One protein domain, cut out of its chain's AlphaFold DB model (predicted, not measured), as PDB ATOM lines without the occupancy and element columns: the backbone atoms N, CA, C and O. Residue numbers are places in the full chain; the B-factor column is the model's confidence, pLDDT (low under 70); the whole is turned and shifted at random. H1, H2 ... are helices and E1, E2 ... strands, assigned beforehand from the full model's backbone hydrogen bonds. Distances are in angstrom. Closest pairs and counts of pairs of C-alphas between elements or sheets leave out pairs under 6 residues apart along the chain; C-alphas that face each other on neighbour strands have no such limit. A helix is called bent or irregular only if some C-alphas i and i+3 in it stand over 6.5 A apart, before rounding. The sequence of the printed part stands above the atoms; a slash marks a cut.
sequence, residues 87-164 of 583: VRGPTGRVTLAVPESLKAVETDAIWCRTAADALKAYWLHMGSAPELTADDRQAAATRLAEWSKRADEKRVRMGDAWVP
ATOM      1  N   VAL A  87     632.277 488.544 457.397       85.38
ATOM      2  CA  VAL A  87     632.894 489.254 458.521       85.38
ATOM      3  C   VAL A  87     634.052 488.442 459.084       85.38
ATOM      4  O   VAL A  87     634.182 487.244 458.831       85.38
ATOM      5  N   ARG A  88     634.915 489.095 459.860       83.19
ATOM      6  CA  ARG A  88     635.947 488.401 460.631       83.19
ATOM      7  C   ARG A  88     635.308 487.846 461.902       83.19
ATOM      8  O   ARG A  88     634.767 488.615 462.688       83.19
ATOM      9  N   GLY A  89     635.400 486.541 462.098       83.00
ATOM     10  CA  GLY A  89     634.949 485.827 463.283       83.00
ATOM     11  C   GLY A  89     636.088 485.170 464.077       83.00
ATOM     12  O   GLY A  89     637.268 485.364 463.759       83.00
ATOM     13  N   PRO A  90     635.726 484.388 465.105       80.88
ATOM     14  CA  PRO A  90     636.639 483.819 466.098       80.88
ATOM     15  C   PRO A  90     637.538 482.682 465.619       80.88
ATOM     16  O   PRO A  90     638.307 482.173 466.423       80.88
ATOM     17  N   THR A  91     637.472 482.232 464.373       80.81
ATOM     18  CA  THR A  91     638.476 481.299 463.817       80.81
ATOM     19  C   THR A  91     638.955 481.716 462.424       80.81
ATOM     20  O   THR A  91     639.847 481.097 461.851       80.81
ATOM     21  N   GLY A  92     638.378 482.778 461.852       81.69
ATOM     22  CA  GLY A  92     638.560 483.099 460.444       81.69
ATOM     23  C   GLY A  92     637.453 483.989 459.895       81.69
ATOM     24  O   GLY A  92     636.930 484.850 460.595       81.69
ATOM     25  N   ARG A  93     637.111 483.828 458.615       85.94
ATOM     26  CA  ARG A  93     635.975 484.538 458.008       85.94
ATOM     27  C   ARG A  93     634.686 483.758 458.233       85.94
ATOM     28  O   ARG A  93     634.632 482.571 457.938       85.94
ATOM     29  N   VAL A  94     633.648 484.456 458.678       84.44
ATOM     30  CA  VAL A  94     632.299 483.919 458.881       84.44
ATOM     31  C   VAL A  94     631.355 484.588 457.894       84.44
ATOM     32  O   VAL A  94     631.437 485.796 457.660       84.44
ATOM     33  N   THR A  95     630.464 483.796 457.304       85.62
ATOM     34  CA  THR A  95     629.421 484.287 456.403       85.62
ATOM     35  C   THR A  95     628.116 484.439 457.174       85.62
ATOM     36  O   THR A  95     627.612 483.474 457.742       85.62
ATOM     37  N   LEU A  96     627.564 485.647 457.180       81.94
ATOM     38  CA  LEU A  96     626.334 486.011 457.869       81.94
ATOM     39  C   LEU A  96     625.194 486.173 456.871       81.94
ATOM     40  O   LEU A  96     625.365 486.781 455.817       81.94
ATOM     41  N   ALA A  97     624.013 485.686 457.233       82.94
ATOM     42  CA  ALA A  97     622.777 485.907 456.490       82.94
ATOM     43  C   ALA A  97     621.931 486.982 457.193       82.94
ATOM     44  O   ALA A  97     620.847 486.704 457.700       82.94
ATOM     45  N   VAL A  98     622.462 488.205 457.278       82.50
ATOM     46  CA  VAL A  98     621.797 489.358 457.910       82.50
ATOM     47  C   VAL A  98     621.863 490.579 456.989       82.50
ATOM     48  O   VAL A  98     622.773 490.653 456.163       82.50
ATOM     49  N   PRO A  99     620.937 491.547 457.110       83.25
ATOM     50  CA  PRO A  99     621.067 492.838 456.433       83.25
ATOM     51  C   PRO A  99     622.396 493.538 456.772       83.25
ATOM     52  O   PRO A  99     622.897 493.401 457.889       83.25
ATOM     53  N   GLU A 100     622.945 494.335 455.844       83.56
ATOM     54  CA  GLU A 100     624.211 495.076 456.056       83.56
ATOM     55  C   GLU A 100     624.149 495.988 457.290       83.56
ATOM     56  O   GLU A 100     625.136 496.117 458.012       83.56
ATOM     57  N   SER A 101     622.971 496.538 457.594       82.12
ATOM     58  CA  SER A 101     622.698 497.335 458.799       82.12
ATOM     59  C   SER A 101     623.004 496.591 460.107       82.12
ATOM     60  O   SER A 101     623.407 497.215 461.087       82.12
ATOM     61  N   LEU A 102     622.868 495.259 460.126       86.31
ATOM     62  CA  LEU A 102     623.111 494.419 461.303       86.31
ATOM     63  C   LEU A 102     624.507 493.795 461.333       86.31
ATOM     64  O   LEU A 102     624.872 493.155 462.317       86.31
ATOM     65  N   LYS A 103     625.319 493.984 460.289       87.62
ATOM     66  CA  LYS A 103     626.659 493.390 460.190       87.62
ATOM     67  C   LYS A 103     627.525 493.682 461.410       87.62
ATOM     68  O   LYS A 103     628.228 492.795 461.889       87.62
ATOM     69  N   ALA A 104     627.481 494.915 461.906       86.31
ATOM     70  CA  ALA A 104     628.323 495.353 463.010       86.31
ATOM     71  C   ALA A 104     627.904 494.697 464.340       86.31
ATOM     72  O   ALA A 104     628.745 494.096 465.004       86.31
ATOM     73  N   VAL A 105     626.606 494.710 464.678       88.38
ATOM     74  CA  VAL A 105     626.096 494.052 465.897       88.38
ATOM     75  C   VAL A 105     626.227 492.530 465.830       88.38
ATOM     76  O   VAL A 105     626.559 491.898 466.826       88.38
ATOM     77  N   GLU A 106     626.036 491.925 464.656       90.44
ATOM     78  CA  GLU A 106     626.230 490.485 464.490       90.44
ATOM     79  C   GLU A 106     627.713 490.111 464.613       90.44
ATOM     80  O   GLU A 106     628.026 489.090 465.218       90.44
ATOM     81  N   THR A 107     628.630 490.957 464.125       89.88
ATOM     82  CA  THR A 107     630.072 490.787 464.365       89.88
ATOM     83  C   THR A 107     630.365 490.832 465.863       89.88
ATOM     84  O   THR A 107     630.978 489.912 466.393       89.88
ATOM     85  N   ASP A 108     629.883 491.845 466.579       88.56
ATOM     86  CA  ASP A 108     630.059 491.934 468.031       88.56
ATOM     87  C   ASP A 108     629.508 490.694 468.763       88.56
ATOM     88  O   ASP A 108     630.183 490.112 469.618       88.56
ATOM     89  N   ALA A 109     628.321 490.227 468.367       90.88
ATOM     90  CA  ALA A 109     627.648 489.073 468.953       90.88
ATOM     91  C   ALA A 109     628.425 487.757 468.768       90.88
ATOM     92  O   ALA A 109     628.612 487.021 469.736       90.88
ATOM     93  N   ILE A 110     628.937 487.454 467.566       91.00
ATOM     94  CA  ILE A 110     629.712 486.214 467.335       91.00
ATOM     95  C   ILE A 110     631.055 486.205 468.085       91.00
ATOM     96  O   ILE A 110     631.609 485.142 468.366       91.00
ATOM     97  N   TRP A 111     631.578 487.383 468.429       88.12
ATOM     98  CA  TRP A 111     632.806 487.535 469.208       88.12
ATOM     99  C   TRP A 111     632.592 487.441 470.723       88.12
ATOM    100  O   TRP A 111     633.577 487.320 471.459       88.12
ATOM    101  N   CYS A 112     631.348 487.449 471.198       87.94
ATOM    102  CA  CYS A 112     631.038 487.244 472.607       87.94
ATOM    103  C   CYS A 112     631.379 485.814 473.058       87.94
ATOM    104  O   CYS A 112     631.309 484.861 472.283       87.94
ATOM    105  N   ARG A 113     631.751 485.651 474.336       86.06
ATOM    106  CA  ARG A 113     632.079 484.335 474.923       86.06
ATOM    107  C   ARG A 113     630.833 483.528 475.292       86.06
ATOM    108  O   ARG A 113     630.863 482.298 475.272       86.06
ATOM    109  N   THR A 114     629.743 484.217 475.626       88.75
ATOM    110  CA  THR A 114     628.469 483.614 476.028       88.75
ATOM    111  C   THR A 114     627.337 484.107 475.133       88.75
ATOM    112  O   THR A 114     627.371 485.230 474.625       88.75
ATOM    113  N   ALA A 115     626.316 483.271 474.943       91.75
ATOM    114  CA  ALA A 115     625.134 483.676 474.190       91.75
ATOM    115  C   ALA A 115     624.339 484.782 474.908       91.75
ATOM    116  O   ALA A 115     623.706 485.602 474.252       91.75
ATOM    117  N   ALA A 116     624.419 484.845 476.243       86.44
ATOM    118  CA  ALA A 116     623.838 485.927 477.034       86.44
ATOM    119  C   ALA A 116     624.498 487.282 476.724       86.44
ATOM    120  O   ALA A 116     623.815 488.296 476.609       86.44
ATOM    121  N   ASP A 117     625.814 487.310 476.517       86.12
ATOM    122  CA  ASP A 117     626.528 488.528 476.124       86.12
ATOM    123  C   ASP A 117     626.215 488.941 474.682       86.12
ATOM    124  O   ASP A 117     626.000 490.122 474.407       86.12
ATOM    125  N   ALA A 118     626.083 487.972 473.773       90.00
ATOM    126  CA  ALA A 118     625.609 488.225 472.414       90.00
ATOM    127  C   ALA A 118     624.181 488.811 472.401       90.00
ATOM    128  O   ALA A 118     623.890 489.747 471.653       90.00
ATOM    129  N   LEU A 119     623.301 488.305 473.272       88.31
ATOM    130  CA  LEU A 119     621.949 488.824 473.469       88.31
ATOM    131  C   LEU A 119     621.964 490.276 473.979       88.31
ATOM    132  O   LEU A 119     621.277 491.128 473.416       88.31
ATOM    133  N   LYS A 120     622.801 490.582 474.980       84.56
ATOM    134  CA  LYS A 120     622.999 491.952 475.487       84.56
ATOM    135  C   LYS A 120     623.499 492.908 474.401       84.56
ATOM    136  O   LYS A 120     623.027 494.041 474.346       84.56
ATOM    137  N   ALA A 121     624.410 492.474 473.523       86.31
ATOM    138  CA  ALA A 121     624.896 493.301 472.414       86.31
ATOM    139  C   ALA A 121     623.747 493.709 471.473       86.31
ATOM    140  O   ALA A 121     623.644 494.873 471.074       86.31
ATOM    141  N   TYR A 122     622.827 492.781 471.192       86.81
ATOM    142  CA  TYR A 122     621.616 493.065 470.426       86.81
ATOM    143  C   TYR A 122     620.629 493.976 471.164       86.81
ATOM    144  O   TYR A 122     620.089 494.900 470.551       86.81
ATOM    145  N   TRP A 123     620.404 493.773 472.467       83.19
ATOM    146  CA  TRP A 123     619.569 494.686 473.252       83.19
ATOM    147  C   TRP A 123     620.126 496.106 473.255       83.19
ATOM    148  O   TRP A 123     619.365 497.049 473.033       83.19
ATOM    149  N   LEU A 124     621.441 496.258 473.444       80.56
ATOM    150  CA  LEU A 124     622.094 497.560 473.398       80.56
ATOM    151  C   LEU A 124     621.886 498.198 472.026       80.56
ATOM    152  O   LEU A 124     621.400 499.319 471.966       80.56
ATOM    153  N   HIS A 125     622.133 497.461 470.938       83.06
ATOM    154  CA  HIS A 125     621.919 497.948 469.575       83.06
ATOM    155  C   HIS A 125     620.483 498.434 469.342       83.06
ATOM    156  O   HIS A 125     620.278 499.542 468.847       83.06
ATOM    157  N   MET A 126     619.482 497.654 469.755       80.06
ATOM    158  CA  MET A 126     618.070 498.017 469.599       80.06
ATOM    159  C   MET A 126     617.632 499.175 470.508       80.06
ATOM    160  O   MET A 126     616.730 499.928 470.136       80.06
ATOM    161  N   GLY A 127     618.241 499.314 471.689       72.12
ATOM    162  CA  GLY A 127     617.956 500.381 472.653       72.12
ATOM    163  C   GLY A 127     618.677 501.699 472.351       72.12
ATOM    164  O   GLY A 127     618.167 502.767 472.691       72.12
ATOM    165  N   SER A 128     619.843 501.643 471.702       65.56
ATOM    166  CA  SER A 128     620.668 502.814 471.386       65.56
ATOM    167  C   SER A 128     620.436 503.378 469.987       65.56
ATOM    168  O   SER A 128     620.670 504.570 469.788       65.56
ATOM    169  N   ALA A 129     620.010 502.556 469.018       62.75
ATOM    170  CA  ALA A 129     619.893 502.957 467.616       62.75
ATOM    171  C   ALA A 129     618.628 503.808 467.368       62.75
ATOM    172  O   ALA A 129     617.515 503.272 467.379       62.75
ATOM    173  N   PRO A 130     618.754 505.119 467.083       54.75
ATOM    174  CA  PRO A 130     617.598 505.968 466.803       54.75
ATOM    175  C   PRO A 130     617.014 505.746 465.393       54.75
ATOM    176  O   PRO A 130     615.961 506.296 465.087       54.75
ATOM    177  N   GLU A 131     617.675 504.952 464.539       59.94
ATOM    178  CA  GLU A 131     617.465 504.963 463.081       59.94
ATOM    179  C   GLU A 131     617.290 503.573 462.442       59.94
ATOM    180  O   GLU A 131     617.461 503.422 461.234       59.94
ATOM    181  N   LEU A 132     616.925 502.540 463.209       67.81
ATOM    182  CA  LEU A 132     616.571 501.257 462.589       67.81
ATOM    183  C   LEU A 132     615.256 501.396 461.819       67.81
ATOM    184  O   LEU A 132     614.231 501.800 462.381       67.81
ATOM    185  N   THR A 133     615.272 501.017 460.539       80.31
ATOM    186  CA  THR A 133     614.040 500.879 459.760       80.31
ATOM    187  C   THR A 133     613.147 499.797 460.379       80.31
ATOM    188  O   THR A 133     613.591 498.985 461.193       80.31
ATOM    189  N   ALA A 134     611.862 499.769 460.015       79.12
ATOM    190  CA  ALA A 134     610.962 498.717 460.494       79.12
ATOM    191  C   ALA A 134     611.471 497.313 460.109       79.12
ATOM    192  O   ALA A 134     611.403 496.395 460.926       79.12
ATOM    193  N   ASP A 135     612.037 497.184 458.908       78.00
ATOM    194  CA  ASP A 135     612.572 495.927 458.389       78.00
ATOM    195  C   ASP A 135     613.859 495.522 459.129       78.00
ATOM    196  O   ASP A 135     613.983 494.373 459.552       78.00
ATOM    197  N   ASP A 136     614.772 496.467 459.393       81.44
ATOM    198  CA  ASP A 136     615.980 496.200 460.193       81.44
ATOM    199  C   ASP A 136     615.635 495.838 461.637       81.44
ATOM    200  O   ASP A 136     616.233 494.933 462.216       81.44
ATOM    201  N   ARG A 137     614.637 496.509 462.224       82.88
ATOM    202  CA  ARG A 137     614.145 496.193 463.568       82.88
ATOM    203  C   ARG A 137     613.549 494.787 463.614       82.88
ATOM    204  O   ARG A 137     613.777 494.075 464.589       82.88
ATOM    205  N   GLN A 138     612.819 494.376 462.578       83.50
ATOM    206  CA  GLN A 138     612.283 493.021 462.478       83.50
ATOM    207  C   GLN A 138     613.402 491.985 462.305       83.50
ATOM    208  O   GLN A 138     613.388 490.956 462.977       83.50
ATOM    209  N   ALA A 139     614.394 492.258 461.455       85.62
ATOM    210  CA  ALA A 139     615.557 491.390 461.288       85.62
ATOM    211  C   ALA A 139     616.357 491.259 462.595       85.62
ATOM    212  O   ALA A 139     616.712 490.148 462.993       85.62
ATOM    213  N   ALA A 140     616.566 492.369 463.310       87.00
ATOM    214  CA  ALA A 140     617.223 492.382 464.610       87.00
ATOM    215  C   ALA A 140     616.423 491.593 465.651       87.00
ATOM    216  O   ALA A 140     617.013 490.815 466.392       87.00
ATOM    217  N   ALA A 141     615.092 491.717 465.671       86.06
ATOM    218  CA  ALA A 141     614.227 490.946 466.565       86.06
ATOM    219  C   ALA A 141     614.298 489.431 466.294       86.06
ATOM    220  O   ALA A 141     614.327 488.641 467.237       86.06
ATOM    221  N   THR A 142     614.388 489.011 465.028       88.88
ATOM    222  CA  THR A 142     614.595 487.597 464.669       88.88
ATOM    223  C   THR A 142     615.928 487.080 465.209       88.88
ATOM    224  O   THR A 142     615.969 486.044 465.871       88.88
ATOM    225  N   ARG A 143     617.019 487.826 464.986       90.94
ATOM    226  CA  ARG A 143     618.346 487.478 465.518       90.94
ATOM    227  C   ARG A 143     618.363 487.464 467.045       90.94
ATOM    228  O   ARG A 143     618.941 486.557 467.639       90.94
ATOM    229  N   LEU A 144     617.692 488.425 467.674       88.44
ATOM    230  CA  LEU A 144     617.533 488.507 469.122       88.44
ATOM    231  C   LEU A 144     616.859 487.248 469.681       88.44
ATOM    232  O   LEU A 144     617.335 486.710 470.672       88.44
ATOM    233  N   ALA A 145     615.802 486.743 469.040       89.44
ATOM    234  CA  ALA A 145     615.121 485.521 469.472       89.44
ATOM    235  C   ALA A 145     616.031 484.280 469.391       89.44
ATOM    236  O   ALA A 145     616.018 483.439 470.290       89.44
ATOM    237  N   GLU A 146     616.865 484.176 468.352       92.19
ATOM    238  CA  GLU A 146     617.864 483.105 468.259       92.19
ATOM    239  C   GLU A 146     618.914 483.191 469.371       92.19
ATOM    240  O   GLU A 146     619.258 482.174 469.981       92.19
ATOM    241  N   TRP A 147     619.419 484.397 469.646       92.44
ATOM    242  CA  TRP A 147     620.363 484.626 470.738       92.44
ATOM    243  C   TRP A 147     619.727 484.367 472.101       92.44
ATOM    244  O   TRP A 147     620.368 483.742 472.941       92.44
ATOM    245  N   SER A 148     618.460 484.744 472.284       90.88
ATOM    246  CA  SER A 148     617.684 484.476 473.498       90.88
ATOM    247  C   SER A 148     617.595 482.980 473.751       90.88
ATOM    248  O   SER A 148     617.999 482.522 474.811       90.88
ATOM    249  N   LYS A 149     617.202 482.196 472.741       93.50
ATOM    250  CA  LYS A 149     617.154 480.735 472.858       93.50
ATOM    251  C   LYS A 149     618.511 480.144 473.261       93.50
ATOM    252  O   LYS A 149     618.581 479.278 474.127       93.50
ATOM    253  N   ARG A 150     619.607 480.598 472.641       94.62
ATOM    254  CA  ARG A 150     620.961 480.131 472.994       94.62
ATOM    255  C   ARG A 150     621.362 480.547 474.412       94.62
ATOM    256  O   ARG A 150     622.064 479.785 475.076       94.62
ATOM    257  N   ALA A 151     620.951 481.732 474.860       90.38
ATOM    258  CA  ALA A 151     621.196 482.223 476.211       90.38
ATOM    259  C   ALA A 151     620.420 481.401 477.253       90.38
ATOM    260  O   ALA A 151     621.021 480.991 478.245       90.38
ATOM    261  N   ASP A 152     619.156 481.064 476.980       89.25
ATOM    262  CA  ASP A 152     618.327 480.190 477.824       89.25
ATOM    263  C   ASP A 152     618.939 478.784 477.945       89.25
ATOM    264  O   ASP A 152     619.003 478.196 479.024       89.25
ATOM    265  N   GLU A 153     619.492 478.267 476.843       92.50
ATOM    266  CA  GLU A 153     620.270 477.020 476.807       92.50
ATOM    267  C   GLU A 153     621.686 477.156 477.414       92.50
ATOM    268  O   GLU A 153     622.461 476.196 477.402       92.50
ATOM    269  N   LYS A 154     622.053 478.341 477.923       91.19
ATOM    270  CA  LYS A 154     623.361 478.668 478.518       91.19
ATOM    271  C   LYS A 154     624.542 478.342 477.597       91.19
ATOM    272  O   LYS A 154     625.606 477.935 478.061       91.19
ATOM    273  N   ARG A 155     624.370 478.501 476.282       94.69
ATOM    274  CA  ARG A 155     625.407 478.192 475.288       94.69
ATOM    275  C   ARG A 155     626.611 479.119 475.432       94.69
ATOM    276  O   ARG A 155     626.479 480.330 475.628       94.69
ATOM    277  N   VAL A 156     627.790 478.542 475.246       92.44
ATOM    278  CA  VAL A 156     629.081 479.235 475.257       92.44
ATOM    279  C   VAL A 156     629.826 478.975 473.957       92.44
ATOM    280  O   VAL A 156     629.609 477.959 473.293       92.44
ATOM    281  N   ARG A 157     630.697 479.907 473.583       92.00
ATOM    282  CA  ARG A 157     631.467 479.813 472.348       92.00
ATOM    283  C   ARG A 157     632.592 478.776 472.454       92.00
ATOM    284  O   ARG A 157     633.263 478.684 473.484       92.00
ATOM    285  N   MET A 158     632.786 478.019 471.377       90.94
ATOM    286  CA  MET A 158     633.952 477.175 471.120       90.94
ATOM    287  C   MET A 158     634.336 477.299 469.638       90.94
ATOM    288  O   MET A 158     633.771 476.616 468.780       90.94
ATOM    289  N   GLY A 159     635.255 478.213 469.325       88.75
ATOM    290  CA  GLY A 159     635.538 478.623 467.947       88.75
ATOM    291  C   GLY A 159     634.309 479.285 467.318       88.75
ATOM    292  O   GLY A 159     633.786 480.254 467.861       88.75
ATOM    293  N   ASP A 160     633.808 478.746 466.204       88.50
ATOM    294  CA  ASP A 160     632.566 479.238 465.579       88.50
ATOM    295  C   ASP A 160     631.301 478.524 466.093       88.50
ATOM    296  O   ASP A 160     630.181 478.879 465.718       88.50
ATOM    297  N   ALA A 161     631.456 477.501 466.942       91.62
ATOM    298  CA  ALA A 161     630.345 476.725 467.479       91.62
ATOM    299  C   ALA A 161     629.826 477.293 468.810       91.62
ATOM    300  O   ALA A 161     630.574 477.851 469.611       91.62
ATOM    301  N   TRP A 162     628.536 477.069 469.074       94.12
ATOM    302  CA  TRP A 162     627.871 477.391 470.341       94.12
ATOM    303  C   TRP A 162     627.480 476.098 471.058       94.12
ATOM    304  O   TRP A 162     626.521 475.418 470.682       94.12
ATOM    305  N   VAL A 163     628.242 475.738 472.086       95.88
ATOM    306  CA  VAL A 163     628.179 474.433 472.761       95.88
ATOM    307  C   VAL A 163     627.673 474.568 474.202       95.88
ATOM    308  O   VAL A 163     627.667 475.675 474.748       95.88
ATOM    309  N   PRO A 164     627.220 473.477 474.848       95.56
ATOM    310  CA  PRO A 164     626.926 473.494 476.277       95.56
ATOM    311  C   PRO A 164     628.191 473.785 477.111       95.56
ATOM    312  O   PRO A 164     629.289 473.376 476.713       95.56
TER     313      PRO A 164
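What this domain is: This is residues 87 to 164 of the 583 residues of an uncharacterized protein of Planctomycetia bacterium (UniProt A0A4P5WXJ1). Three helices form an up-and-down bundle, each running against the one before it: H2 and H3 lie side by side as a helical hairpin, and H1 packs mostly on H2. A small hairpin of strands, E2 and E3, sits at the end of the bundle where H2 begins and H3 ends, while E1 and the loop before it lie beyond H1, away from H2 and H3. The printed part has 78 residues, with three named helices and three named strands in the order E1, H1, H2, H3, E2, E3; the class is mostly helix, and the sheet E2 - E3 is antiparallel. The whole is compact, with a radius of gyration of the C-alphas of 12.0 A and spans of 34 by 27 by 17 A.

Where its parts are: Strand E1, residues 93 to 96, is 9.8 A long from first to last C-alpha and begins at C-alpha 93 (635.975, 484.538, 458.008). H1 is residues 100 to 111, 17.4 A; it is irregular, with C-alphas 101 and 104 7.3 A apart. H2 is residues 115 to 128, 19.9 A. H3, the longest helix, is residues 134 to 152, 26.4 A, and begins at C-alpha 134 (610.962, 498.717, 460.494). E2, residues 156 to 158, measures 6.7 A, and E3, residues 161 to 163, measures 6.2 A and ends at C-alpha 163 (628.179, 474.433, 472.761).

How they stand to each other: In the bundle, H2 and H3 touch, closest at the C-alphas of Ala 116 and Ala 151, 4.6 A apart. This helical hairpin has a shallow tilt of 27 degrees, opposite ways. H1 and H2, also a helical hairpin, touch at the C-alphas of Ala 109 and Ala 118, 4.1 A apart. They run opposite ways at a shallow tilt of 34.7 degrees, only just short of steep. H1 and H3 only just touch, with 3 pairs of C-alphas within 8 A, through residues 101 to 102 of H1 and 136 to 140 of H3 alone; the closest C-alphas, of Ser 101 and Asp 136, are 7.0 A apart. Every O i to N i+4 pair is within hydrogen-bond range in H2 and H3, and 6 of 8 are in H1. E2 and E3 form an antiparallel hairpin, with N 158 and O 161 within hydrogen-bond range at 2.8 A. E1 pairs with no named strand, but its residues 93 to 94 pair antiparallel with residues 87 to 88. E1 is apart from H2 and H3.

The domain as a whole: The C-alphas farthest apart, of Glu 131 and Pro 164, are 35.4 A apart. The printed part has no cut, and the five links between named elements are tight. The mean pLDDT of the printed part is 85.4, and residues 128 to 132 are under 70.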